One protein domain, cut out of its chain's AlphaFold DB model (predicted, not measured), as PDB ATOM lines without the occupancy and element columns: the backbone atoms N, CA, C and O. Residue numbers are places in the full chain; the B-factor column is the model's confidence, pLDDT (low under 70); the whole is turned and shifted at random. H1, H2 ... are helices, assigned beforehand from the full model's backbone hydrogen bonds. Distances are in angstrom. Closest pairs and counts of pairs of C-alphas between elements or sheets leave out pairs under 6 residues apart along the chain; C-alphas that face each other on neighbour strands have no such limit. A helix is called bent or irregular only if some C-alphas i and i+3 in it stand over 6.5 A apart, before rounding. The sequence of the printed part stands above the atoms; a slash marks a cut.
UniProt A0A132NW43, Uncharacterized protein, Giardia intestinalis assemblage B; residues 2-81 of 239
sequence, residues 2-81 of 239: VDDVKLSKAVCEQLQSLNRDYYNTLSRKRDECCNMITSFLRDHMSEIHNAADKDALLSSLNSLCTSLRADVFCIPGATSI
ATOM      1  N   VAL A   2     -14.548  23.320  10.611       55.31
ATOM      2  CA  VAL A   2     -15.085  21.968  10.931       55.31
ATOM      3  C   VAL A   2     -16.563  21.816  10.530       55.31
ATOM      4  O   VAL A   2     -16.966  20.751  10.065       55.31
ATOM      5  N   ASP A   3     -17.353  22.886  10.636       57.34
ATOM      6  CA  ASP A   3     -18.778  22.862  10.279       57.34
ATOM      7  C   ASP A   3     -19.023  22.890   8.763       57.34
ATOM      8  O   ASP A   3     -19.919  22.201   8.281       57.34
ATOM      9  N   ASP A   4     -18.159  23.556   7.988       56.50
ATOM     10  CA  ASP A   4     -18.230  23.568   6.515       56.50
ATOM     11  C   ASP A   4     -17.975  22.178   5.908       56.50
ATOM     12  O   ASP A   4     -18.609  21.786   4.929       56.50
ATOM     13  N   VAL A   5     -17.077  21.391   6.516       61.22
ATOM     14  CA  VAL A   5     -16.770  20.017   6.079       61.22
ATOM     15  C   VAL A   5     -17.928  19.062   6.389       61.22
ATOM     16  O   VAL A   5     -18.231  18.182   5.584       61.22
ATOM     17  N   LYS A   6     -18.620  19.250   7.520       64.56
ATOM     18  CA  LYS A   6     -19.822  18.470   7.864       64.56
ATOM     19  C   LYS A   6     -20.999  18.805   6.949       64.56
ATOM     20  O   LYS A   6     -21.685  17.886   6.505       64.56
ATOM     21  N   LEU A   7     -21.192  20.087   6.631       68.19
ATOM     22  CA  LEU A   7     -22.229  20.535   5.701       68.19
ATOM     23  C   LEU A   7     -21.980  19.978   4.291       68.19
ATOM     24  O   LEU A   7     -22.883  19.424   3.672       68.19
ATOM     25  N   SER A   8     -20.730  20.040   3.822       77.19
ATOM     26  CA  SER A   8     -20.310  19.491   2.526       77.19
ATOM     27  C   SER A   8     -20.518  17.975   2.434       77.19
ATOM     28  O   SER A   8     -21.052  17.473   1.443       77.19
ATOM     29  N   LYS A   9     -20.182  17.229   3.496       82.25
ATOM     30  CA  LYS A   9     -20.412  15.779   3.551       82.25
ATOM     31  C   LYS A   9     -21.903  15.426   3.501       82.25
ATOM     32  O   LYS A   9     -22.285  14.563   2.716       82.25
ATOM     33  N   ALA A  10     -22.738  16.124   4.271       82.69
ATOM     34  CA  ALA A  10     -24.183  15.894   4.292       82.69
ATOM     35  C   ALA A  10     -24.845  16.182   2.931       82.69
ATOM     36  O   ALA A  10     -25.699  15.419   2.483       82.69
ATOM     37  N   VAL A  11     -24.413  17.239   2.233       85.19
ATOM     38  CA  VAL A  11     -24.894  17.559   0.877       85.19
ATOM     39  C   VAL A  11     -24.472  16.483  -0.129       85.19
ATOM     40  O   VAL A  11     -25.291  16.040  -0.933       85.19
ATOM     41  N   CYS A  12     -23.224  16.008  -0.069       84.88
ATOM     42  CA  CYS A  12     -22.754  14.911  -0.918       84.88
ATOM     43  C   CYS A  12     -23.548  13.615  -0.688       84.88
ATOM     44  O   CYS A  12     -23.928  12.956  -1.654       84.88
ATOM     45  N   GLU A  13     -23.837  13.264   0.566       88.31
ATOM     46  CA  GLU A  13     -24.645  12.087   0.912       88.31
ATOM     47  C   GLU A  13     -26.085  12.209   0.386       88.31
ATOM     48  O   GLU A  13     -26.613  11.259  -0.195       88.31
ATOM     49  N   GLN A  14     -26.702  13.390   0.495       87.31
ATOM     50  CA  GLN A  14     -28.036  13.646  -0.059       87.31
ATOM     51  C   GLN A  14     -28.064  13.566  -1.588       87.31
ATOM     52  O   GLN A  14     -28.966  12.946  -2.150       87.31
ATOM     53  N   LEU A  15     -27.067  14.136  -2.273       86.50
ATOM     54  CA  LEU A  15     -26.955  14.042  -3.731       86.50
ATOM     55  C   LEU A  15     -26.734  12.597  -4.190       86.50
ATOM     56  O   LEU A  15     -27.327  12.173  -5.179       86.50
ATOM     57  N   GLN A  16     -25.928  11.818  -3.464       87.69
ATOM     58  CA  GLN A  16     -25.743  10.392  -3.738       87.69
ATOM     59  C   GLN A  16     -27.034   9.593  -3.531       87.69
ATOM     60  O   GLN A  16     -27.321   8.700  -4.330       87.69
ATOM     61  N   SER A  17     -27.816   9.911  -2.493       88.69
ATOM     62  CA  SER A  17     -29.128   9.297  -2.260       88.69
ATOM     63  C   SER A  17     -30.100   9.627  -3.389       88.69
ATOM     64  O   SER A  17     -30.648   8.719  -4.001       88.69
ATOM     65  N   LEU A  18     -30.243  10.911  -3.733       89.44
ATOM     66  CA  LEU A  18     -31.146  11.357  -4.794       89.44
ATOM     67  C   LEU A  18     -30.777  10.740  -6.146       89.44
ATOM     68  O   LEU A  18     -31.650  10.299  -6.892       89.44
ATOM     69  N   ASN A  19     -29.481  10.672  -6.456       86.94
ATOM     70  CA  ASN A  19     -29.006  10.050  -7.685       86.94
ATOM     71  C   ASN A  19     -29.327   8.546  -7.700       86.94
ATOM     72  O   ASN A  19     -29.815   8.028  -8.700       86.94
ATOM     73  N   ARG A  20     -29.134   7.846  -6.574       85.44
ATOM     74  CA  ARG A  20     -29.503   6.430  -6.432       85.44
ATOM     75  C   ARG A  20     -31.004   6.211  -6.637       85.44
ATOM     76  O   ARG A  20     -31.378   5.303  -7.372       85.44
ATOM     77  N   ASP A  21     -31.847   7.054  -6.053       88.62
ATOM     78  CA  ASP A  21     -33.305   6.969  -6.197       88.62
ATOM     79  C   ASP A  21     -33.755   7.241  -7.638       88.62
ATOM     80  O   ASP A  21     -34.630   6.548  -8.173       88.62
ATOM     81  N   TYR A  22     -33.108   8.199  -8.305       87.12
ATOM     82  CA  TYR A  22     -33.323   8.479  -9.720       87.12
ATOM     83  C   TYR A  22     -32.925   7.286 -10.601       87.12
ATOM     84  O   TYR A  22     -33.723   6.847 -11.434       87.12
ATOM     85  N   TYR A  23     -31.744   6.698 -10.374       83.44
ATOM     86  CA  TYR A  23     -31.303   5.482 -11.065       83.44
ATOM     87  C   TYR A  23     -32.260   4.309 -10.839       83.44
ATOM     88  O   TYR A  23     -32.632   3.639 -11.802       83.44
ATOM     89  N   ASN A  24     -32.707   4.087  -9.603       82.31
ATOM     90  CA  ASN A  24     -33.655   3.022  -9.274       82.31
ATOM     91  C   ASN A  24     -34.992   3.218 -10.002       82.31
ATOM     92  O   ASN A  24     -35.546   2.272 -10.561       82.31
ATOM     93  N   THR A  25     -35.490   4.457 -10.049       90.00
ATOM     94  CA  THR A  25     -36.739   4.793 -10.746       90.00
ATOM     95  C   THR A  25     -36.618   4.566 -12.250       90.00
ATOM     96  O   THR A  25     -37.505   3.960 -12.854       90.00
ATOM     97  N   LEU A  26     -35.522   5.021 -12.865       84.12
ATOM     98  CA  LEU A  26     -35.257   4.789 -14.284       84.12
ATOM     99  C   LEU A  26     -35.094   3.302 -14.602       84.12
ATOM    100  O   LEU A  26     -35.644   2.842 -15.600       84.12
ATOM    101  N   SER A  27     -34.392   2.550 -13.750       78.00
ATOM    102  CA  SER A  27     -34.241   1.101 -13.907       78.00
ATOM    103  C   SER A  27     -35.602   0.415 -13.893       78.00
ATOM    104  O   SER A  27     -35.904  -0.344 -14.808       78.00
ATOM    105  N   ARG A  28     -36.470   0.748 -12.927       82.00
ATOM    106  CA  ARG A  28     -37.814   0.165 -12.856       82.00
ATOM    107  C   ARG A  28     -38.646   0.489 -14.096       82.00
ATOM    108  O   ARG A  28     -39.264  -0.405 -14.658       82.00
ATOM    109  N   LYS A  29     -38.623   1.742 -14.564       84.06
ATOM    110  CA  LYS A  29     -39.335   2.141 -15.792       84.06
ATOM    111  C   LYS A  29     -38.803   1.439 -17.038       84.06
ATOM    112  O   LYS A  29     -39.585   1.095 -17.921       84.06
ATOM    113  N   ARG A  30     -37.487   1.228 -17.128       80.06
ATOM    114  CA  ARG A  30     -36.886   0.423 -18.197       80.06
ATOM    115  C   ARG A  30     -37.431  -1.001 -18.142       80.06
ATOM    116  O   ARG A  30     -37.881  -1.496 -19.166       80.06
ATOM    117  N   ASP A  31     -37.434  -1.623 -16.967       75.81
ATOM    118  CA  ASP A  31     -37.898  -3.002 -16.796       75.81
ATOM    119  C   ASP A  31     -39.397  -3.138 -17.126       75.81
ATOM    120  O   ASP A  31     -39.796  -4.067 -17.826       75.81
ATOM    121  N   GLU A  32     -40.222  -2.167 -16.715       82.00
ATOM    122  CA  GLU A  32     -41.633  -2.051 -17.116       82.00
ATOM    123  C   GLU A  32     -41.775  -1.990 -18.651       82.00
ATOM    124  O   GLU A  32     -42.545  -2.756 -19.231       82.00
ATOM    125  N   CYS A  33     -40.992  -1.139 -19.322       79.44
ATOM    126  CA  CYS A  33     -41.019  -0.984 -20.778       79.44
ATOM    127  C   CYS A  33     -40.567  -2.262 -21.510       79.44
ATOM    128  O   CYS A  33     -41.210  -2.695 -22.467       79.44
ATOM    129  N   CYS A  34     -39.506  -2.914 -21.025       74.56
ATOM    130  CA  CYS A  34     -39.045  -4.202 -21.543       74.56
ATOM    131  C   CYS A  34     -40.141  -5.263 -21.432       74.56
ATOM    132  O   CYS A  34     -40.445  -5.926 -22.418       74.56
ATOM    133  N   ASN A  35     -40.793  -5.371 -20.271       76.44
ATOM    134  CA  ASN A  35     -41.884  -6.321 -20.060       76.44
ATOM    135  C   ASN A  35     -43.083  -6.044 -20.976       76.44
ATOM    136  O   ASN A  35     -43.683  -6.986 -21.499       76.44
ATOM    137  N   MET A  36     -43.419  -4.769 -21.205       80.88
ATOM    138  CA  MET A  36     -44.468  -4.383 -22.152       80.88
ATOM    139  C   MET A  36     -44.130  -4.824 -23.576       80.88
ATOM    140  O   MET A  36     -44.983  -5.396 -24.245       80.88
ATOM    141  N   ILE A  37     -42.892  -4.619 -24.026       77.31
ATOM    142  CA  ILE A  37     -42.451  -5.019 -25.369       77.31
ATOM    143  C   ILE A  37     -42.411  -6.534 -25.512       77.31
ATOM    144  O   ILE A  37     -42.909  -7.065 -26.499       77.31
ATOM    145  N   THR A  38     -41.874  -7.242 -24.520       73.81
ATOM    146  CA  THR A  38     -41.874  -8.708 -24.502       73.81
ATOM    147  C   THR A  38     -43.302  -9.259 -24.561       73.81
ATOM    148  O   THR A  38     -43.538 -10.243 -25.258       73.81
ATOM    149  N   SER A  39     -44.255  -8.621 -23.874       77.62
ATOM    150  CA  SER A  39     -45.673  -9.009 -23.909       77.62
ATOM    151  C   SER A  39     -46.315  -8.694 -25.261       77.62
ATOM    152  O   SER A  39     -46.898  -9.579 -25.871       77.62
ATOM    153  N   PHE A  40     -46.118  -7.480 -25.785       80.88
ATOM    154  CA  PHE A  40     -46.599  -7.085 -27.112       80.88
ATOM    155  C   PHE A  40     -46.117  -8.052 -28.194       80.88
ATOM    156  O   PHE A  40     -46.895  -8.552 -28.998       80.88
ATOM    157  N   LEU A  41     -44.822  -8.360 -28.195       75.81
ATOM    158  CA  LEU A  41     -44.252  -9.296 -29.148       75.81
ATOM    159  C   LEU A  41     -44.851 -10.694 -28.970       75.81
ATOM    160  O   LEU A  41     -45.278 -11.295 -29.948       75.81
ATOM    161  N   ARG A  42     -44.965 -11.199 -27.738       74.38
ATOM    162  CA  ARG A  42     -45.596 -12.503 -27.478       74.38
ATOM    163  C   ARG A  42     -46.996 -12.604 -28.091       74.38
ATOM    164  O   ARG A  42     -47.314 -13.644 -28.663       74.38
ATOM    165  N   ASP A  43     -47.786 -11.542 -27.989       81.00
ATOM    166  CA  ASP A  43     -49.183 -11.540 -28.421       81.00
ATOM    167  C   ASP A  43     -49.329 -11.311 -29.938       81.00
ATOM    168  O   ASP A  43     -50.227 -11.875 -30.560       81.00
ATOM    169  N   HIS A  44     -48.414 -10.553 -30.556       79.69
ATOM    170  CA  HIS A  44     -48.526 -10.104 -31.952       79.69
ATOM    171  C   HIS A  44     -47.494 -10.714 -32.919       79.69
ATOM    172  O   HIS A  44     -47.502 -10.400 -34.112       79.69
ATOM    173  N   MET A  45     -46.604 -11.610 -32.470       75.69
ATOM    174  CA  MET A  45     -45.566 -12.189 -33.343       75.69
ATOM    175  C   MET A  45     -46.138 -12.954 -34.544       75.69
ATOM    176  O   MET A  45     -45.530 -12.938 -35.615       75.69
ATOM    177  N   SER A  46     -47.295 -13.607 -34.403       74.38
ATOM    178  CA  SER A  46     -47.968 -14.301 -35.511       74.38
ATOM    179  C   SER A  46     -48.507 -13.326 -36.567       74.38
ATOM    180  O   SER A  46     -48.458 -13.623 -37.758       74.38
ATOM    181  N   GLU A  47     -48.972 -12.148 -36.157       81.38
ATOM    182  CA  GLU A  47     -49.454 -11.093 -37.054       81.38
ATOM    183  C   GLU A  47     -48.291 -10.464 -37.822       81.38
ATOM    184  O   GLU A  47     -48.349 -10.360 -39.047       81.38
ATOM    185  N   ILE A  48     -47.188 -10.157 -37.127       77.25
ATOM    186  CA  ILE A  48     -45.943  -9.650 -37.731       77.25
ATOM    187  C   ILE A  48     -45.424 -10.620 -38.803       77.25
ATOM    188  O   ILE A  48     -44.930 -10.203 -39.848       77.25
ATOM    189  N   HIS A  49     -45.569 -11.925 -38.572       72.56
ATOM    190  CA  HIS A  49     -45.157 -12.959 -39.518       72.56
ATOM    191  C   HIS A  49     -45.935 -12.977 -40.824       72.56
ATOM    192  O   HIS A  49     -45.379 -13.367 -41.851       72.56
ATOM    193  N   ASN A  50     -47.203 -12.592 -40.765       79.81
ATOM    194  CA  ASN A  50     -48.110 -12.610 -41.902       79.81
ATOM    195  C   ASN A  50     -48.207 -11.234 -42.582       79.81
ATOM    196  O   ASN A  50     -48.950 -11.084 -43.552       79.81
ATOM    197  N   ALA A  51     -47.469 -10.235 -42.088       83.44
ATOM    198  CA  ALA A  51     -47.436  -8.894 -42.648       83.44
ATOM    199  C   ALA A  51     -46.671  -8.857 -43.982       83.44
ATOM    200  O   ALA A  51     -45.658  -9.536 -44.166       83.44
ATOM    201  N   ALA A  52     -47.137  -8.024 -44.914       84.75
ATOM    202  CA  ALA A  52     -46.508  -7.857 -46.226       84.75
ATOM    203  C   ALA A  52     -45.098  -7.234 -46.141       84.75
ATOM    204  O   ALA A  52     -44.269  -7.450 -47.019       84.75
ATOM    205  N   ASP A  53     -44.824  -6.483 -45.076       86.44
ATOM    206  CA  ASP A  53     -43.586  -5.760 -44.776       86.44
ATOM    207  C   ASP A  53     -42.799  -6.381 -43.606       86.44
ATOM    208  O   ASP A  53     -42.009  -5.706 -42.939       86.44
ATOM    209  N   LYS A  54     -42.988  -7.689 -43.373       80.19
ATOM    210  CA  LYS A  54     -42.374  -8.469 -42.286       80.19
ATOM    211  C   LYS A  54     -40.905  -8.124 -42.020       80.19
ATOM    212  O   LYS A  54     -40.539  -7.905 -40.870       80.19
ATOM    213  N   ASP A  55     -40.057  -8.072 -43.046       75.94
ATOM    214  CA  ASP A  55     -38.612  -7.868 -42.858       75.94
ATOM    215  C   ASP A  55     -38.281  -6.478 -42.289       75.94
ATOM    216  O   ASP A  55     -37.414  -6.341 -41.421       75.94
ATOM    217  N   ALA A  56     -39.010  -5.441 -42.718       81.62
ATOM    218  CA  ALA A  56     -38.854  -4.085 -42.196       81.62
ATOM    219  C   ALA A  56     -39.350  -3.980 -40.743       81.62
ATOM    220  O   ALA A  56     -38.699  -3.338 -39.907       81.62
ATOM    221  N   LEU A  57     -40.459  -4.655 -40.424       78.88
ATOM    222  CA  LEU A  57     -40.993  -4.746 -39.065       78.88
ATOM    223  C   LEU A  57     -40.035  -5.492 -38.133       78.88
ATOM    224  O   LEU A  57     -39.707  -4.976 -37.067       78.88
ATOM    225  N   LEU A  58     -39.525  -6.657 -38.540       75.69
ATOM    226  CA  LEU A  58     -38.566  -7.434 -37.752       75.69
ATOM    227  C   LEU A  58     -37.268  -6.658 -37.509       75.69
ATOM    228  O   LEU A  58     -36.769  -6.654 -36.385       75.69
ATOM    229  N   SER A  59     -36.758  -5.942 -38.514       76.44
ATOM    230  CA  SER A  59     -35.582  -5.076 -38.360       76.44
ATOM    231  C   SER A  59     -35.824  -3.944 -37.350       76.44
ATOM    232  O   SER A  59     -35.018  -3.724 -36.441       76.44
ATOM    233  N   SER A  60     -36.975  -3.270 -37.444       79.44
ATOM    234  CA  SER A  60     -37.354  -2.187 -36.526       79.44
ATOM    235  C   SER A  60     -37.546  -2.691 -35.093       79.44
ATOM    236  O   SER A  60     -37.064  -2.075 -34.142       79.44
ATOM    237  N   LEU A  61     -38.192  -3.849 -34.930       76.12
ATOM    238  CA  LEU A  61     -38.378  -4.507 -33.639       76.12
ATOM    239  C   LEU A  61     -37.046  -4.953 -33.039       76.12
ATOM    240  O   LEU A  61     -36.819  -4.738 -31.851       76.12
ATOM    241  N   ASN A  62     -36.142  -5.509 -33.845       71.69
ATOM    242  CA  ASN A  62     -34.807  -5.879 -33.392       71.69
ATOM    243  C   ASN A  62     -34.008  -4.647 -32.929       71.69
ATOM    244  O   ASN A  62     -33.385  -4.681 -31.867       71.69
ATOM    245  N   SER A  63     -34.077  -3.533 -33.666       76.00
ATOM    246  CA  SER A  63     -33.443  -2.264 -33.279       76.00
ATOM    247  C   SER A  63     -34.012  -1.702 -31.970       76.00
ATOM    248  O   SER A  63     -33.257  -1.292 -31.083       76.00
ATOM    249  N   LEU A  64     -35.337  -1.749 -31.808       77.56
ATOM    250  CA  LEU A  64     -36.020  -1.335 -30.584       77.56
ATOM    251  C   LEU A  64     -35.614  -2.213 -29.392       77.56
ATOM    252  O   LEU A  64     -35.237  -1.692 -28.343       77.56
ATOM    253  N   CYS A  65     -35.634  -3.536 -29.565       73.19
ATOM    254  CA  CYS A  65     -35.246  -4.486 -28.525       73.19
ATOM    255  C   CYS A  65     -33.771  -4.344 -28.147       73.19
ATOM    256  O   CYS A  65     -33.446  -4.389 -26.967       73.19
ATOM    257  N   THR A  66     -32.895  -4.081 -29.117       70.81
ATOM    258  CA  THR A  66     -31.472  -3.805 -28.872       70.81
ATOM    259  C   THR A  66     -31.297  -2.511 -28.074       70.81
ATOM    260  O   THR A  66     -30.565  -2.481 -27.088       70.81
ATOM    261  N   SER A  67     -32.018  -1.452 -28.454       74.56
ATOM    262  CA  SER A  67     -31.944  -0.135 -27.807       74.56
ATOM    263  C   SER A  67     -32.462  -0.163 -26.366       74.56
ATOM    264  O   SER A  67     -31.891   0.472 -25.481       74.56
ATOM    265  N   LEU A  68     -33.529  -0.926 -26.120       70.12
ATOM    266  CA  LEU A  68     -34.134  -1.089 -24.796       70.12
ATOM    267  C   LEU A  68     -33.516  -2.227 -23.984       70.12
ATOM    268  O   LEU A  68     -33.794  -2.341 -22.793       70.12
ATOM    269  N   ARG A  69     -32.643  -3.029 -24.603       67.62
ATOM    270  CA  ARG A  69     -32.046  -4.242 -24.026       67.62
ATOM    271  C   ARG A  69     -33.101  -5.271 -23.605       67.62
ATOM    272  O   ARG A  69     -32.944  -5.963 -22.600       67.62
ATOM    273  N   ALA A  70     -34.188  -5.357 -24.367       68.50
ATOM    274  CA  ALA A  70     -35.243  -6.335 -24.144       68.50
ATOM    275  C   ALA A  70     -34.761  -7.738 -24.551       68.50
ATOM    276  O   ALA A  70     -34.158  -7.923 -25.608       68.50
ATOM    277  N   ASP A  71     -35.034  -8.742 -23.716       64.19
ATOM    278  CA  ASP A  71     -34.660 -10.132 -23.981       64.19
ATOM    279  C   ASP A  71     -35.624 -10.801 -24.975       64.19
ATOM    280  O   ASP A  71     -36.596 -11.444 -24.575       64.19
ATOM    281  N   VAL A  72     -35.367 -10.661 -26.279       64.06
ATOM    282  CA  VAL A  72     -36.223 -11.266 -27.322       64.06
ATOM    283  C   VAL A  72     -36.116 -12.785 -27.413       64.06
ATOM    284  O   VAL A  72     -37.023 -13.421 -27.939       64.06
ATOM    285  N   PHE A  73     -35.071 -13.395 -26.855       62.75
ATOM    286  CA  PHE A  73     -34.924 -14.854 -26.848       62.75
ATOM    287  C   PHE A  73     -36.028 -15.561 -26.045       62.75
ATOM    288  O   PHE A  73     -36.288 -16.734 -26.278       62.75
ATOM    289  N   CYS A  74     -36.697 -14.872 -25.112       55.94
ATOM    290  CA  CYS A  74     -37.801 -15.434 -24.323       55.94
ATOM    291  C   CYS A  74     -39.176 -15.301 -25.002       55.94
ATOM    292  O   CYS A  74     -40.201 -15.573 -24.370       55.94
ATOM    293  N   ILE A  75     -39.227 -14.831 -26.251       59.88
ATOM    294  CA  ILE A  75     -40.477 -14.513 -26.938       59.88
ATOM    295  C   ILE A  75     -40.883 -15.683 -27.843       59.88
ATOM    296  O   ILE A  75     -40.138 -16.036 -28.762       59.88
ATOM    297  N   PRO A  76     -42.080 -16.264 -27.648       50.44
ATOM    298  CA  PRO A  76     -42.636 -17.243 -28.576       50.44
ATOM    299  C   PRO A  76     -42.663 -16.695 -30.016       50.44
ATOM    300  O   PRO A  76     -43.214 -15.627 -30.266       50.44
ATOM    301  N   GLY A  77     -42.043 -17.405 -30.966       51.88
ATOM    302  CA  GLY A  77     -41.926 -16.973 -32.370       51.88
ATOM    303  C   GLY A  77     -40.665 -16.163 -32.716       51.88
ATOM    304  O   GLY A  77     -40.442 -15.862 -33.889       51.88
ATOM    305  N   ALA A  78     -39.791 -15.869 -31.743       53.88
ATOM    306  CA  ALA A  78     -38.476 -15.260 -31.991       53.88
ATOM    307  C   ALA A  78     -37.530 -16.139 -32.828       53.88
ATOM    308  O   ALA A  78     -36.548 -15.636 -33.364       53.88
ATOM    309  N   THR A  79     -37.850 -17.425 -33.012       52.34
ATOM    310  CA  THR A  79     -37.156 -18.364 -33.918       52.34
ATOM    311  C   THR A  79     -37.085 -17.888 -35.368       52.34
ATOM    312  O   THR A  79     -36.340 -18.446 -36.166       52.34
ATOM    313  N   SER A  80     -37.881 -16.884 -35.716       54.03
ATOM    314  CA  SER A  80     -37.923 -16.294 -37.045       54.03
ATOM    315  C   SER A  80     -37.183 -14.965 -37.160       54.03
ATOM    316  O   SER A  80     -37.134 -14.395 -38.252       54.03
ATOM    317  N   ILE A  81     -36.644 -14.447 -36.050       61.12
ATOM    318  CA  ILE A  81     -35.616 -13.412 -36.111       61.12
ATOM    319  C   ILE A  81     -34.414 -14.058 -36.815       61.12
ATOM    320  O   ILE A  81     -34.038 -15.178 -36.450       61.12
TER     321      ILE A  81
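What this domain is: This is residues 2 to 81 of the 239 residues of an uncharacterized protein of Giardia intestinalis assemblage B (UniProt A0A132NW43). A long helix, H1, and a shorter one, H2, make a lopsided helical hairpin: H2 folds back beside the last part of H1, while residues 2 to 29 of H1 stick out as a long arm. The unnamed tail, residues 69 to 81, folds back along the hairpin. The printed part has 80 residues with two named helices, H1 then H2, and is all helix. It is extended, with a radius of gyration of the C-alphas of 20.9 A and spans of 71 by 19 by 15 A.

How they stand to each other: Start on H1, residues 2 to 50, where 43 of 45 O i to N i+4 pairs are within hydrogen-bond range. Near residue 44 you meet a kink of 56 degrees; H1 is irregular there, with C-alphas 43 and 46 7.7 A apart. A tight link leads to H2, residues 54 to 68, where every such pair is within range. H1 touches H2 with residues 30 to 48 alone; the closest C-alphas, of Ile 48 and Lys 54, are 5.9 A apart. This helical hairpin has a shallow tilt of 18 degrees, opposite ways.

Where its parts are: Find C-alpha 2 at (-15.085, 21.968, 10.931); H1 runs 71.3 A from there to C-alpha 50. H2 runs 20.7 A, ending at C-alpha 68, (-34.134, -1.089, -24.796).

The domain as a whole: The C-alphas farthest apart, of Val 2 and Ala 52, are 71.7 A apart. The printed part has no cut. Look for pLDDT under 70 at residues 2 to 7 and 69 to 81.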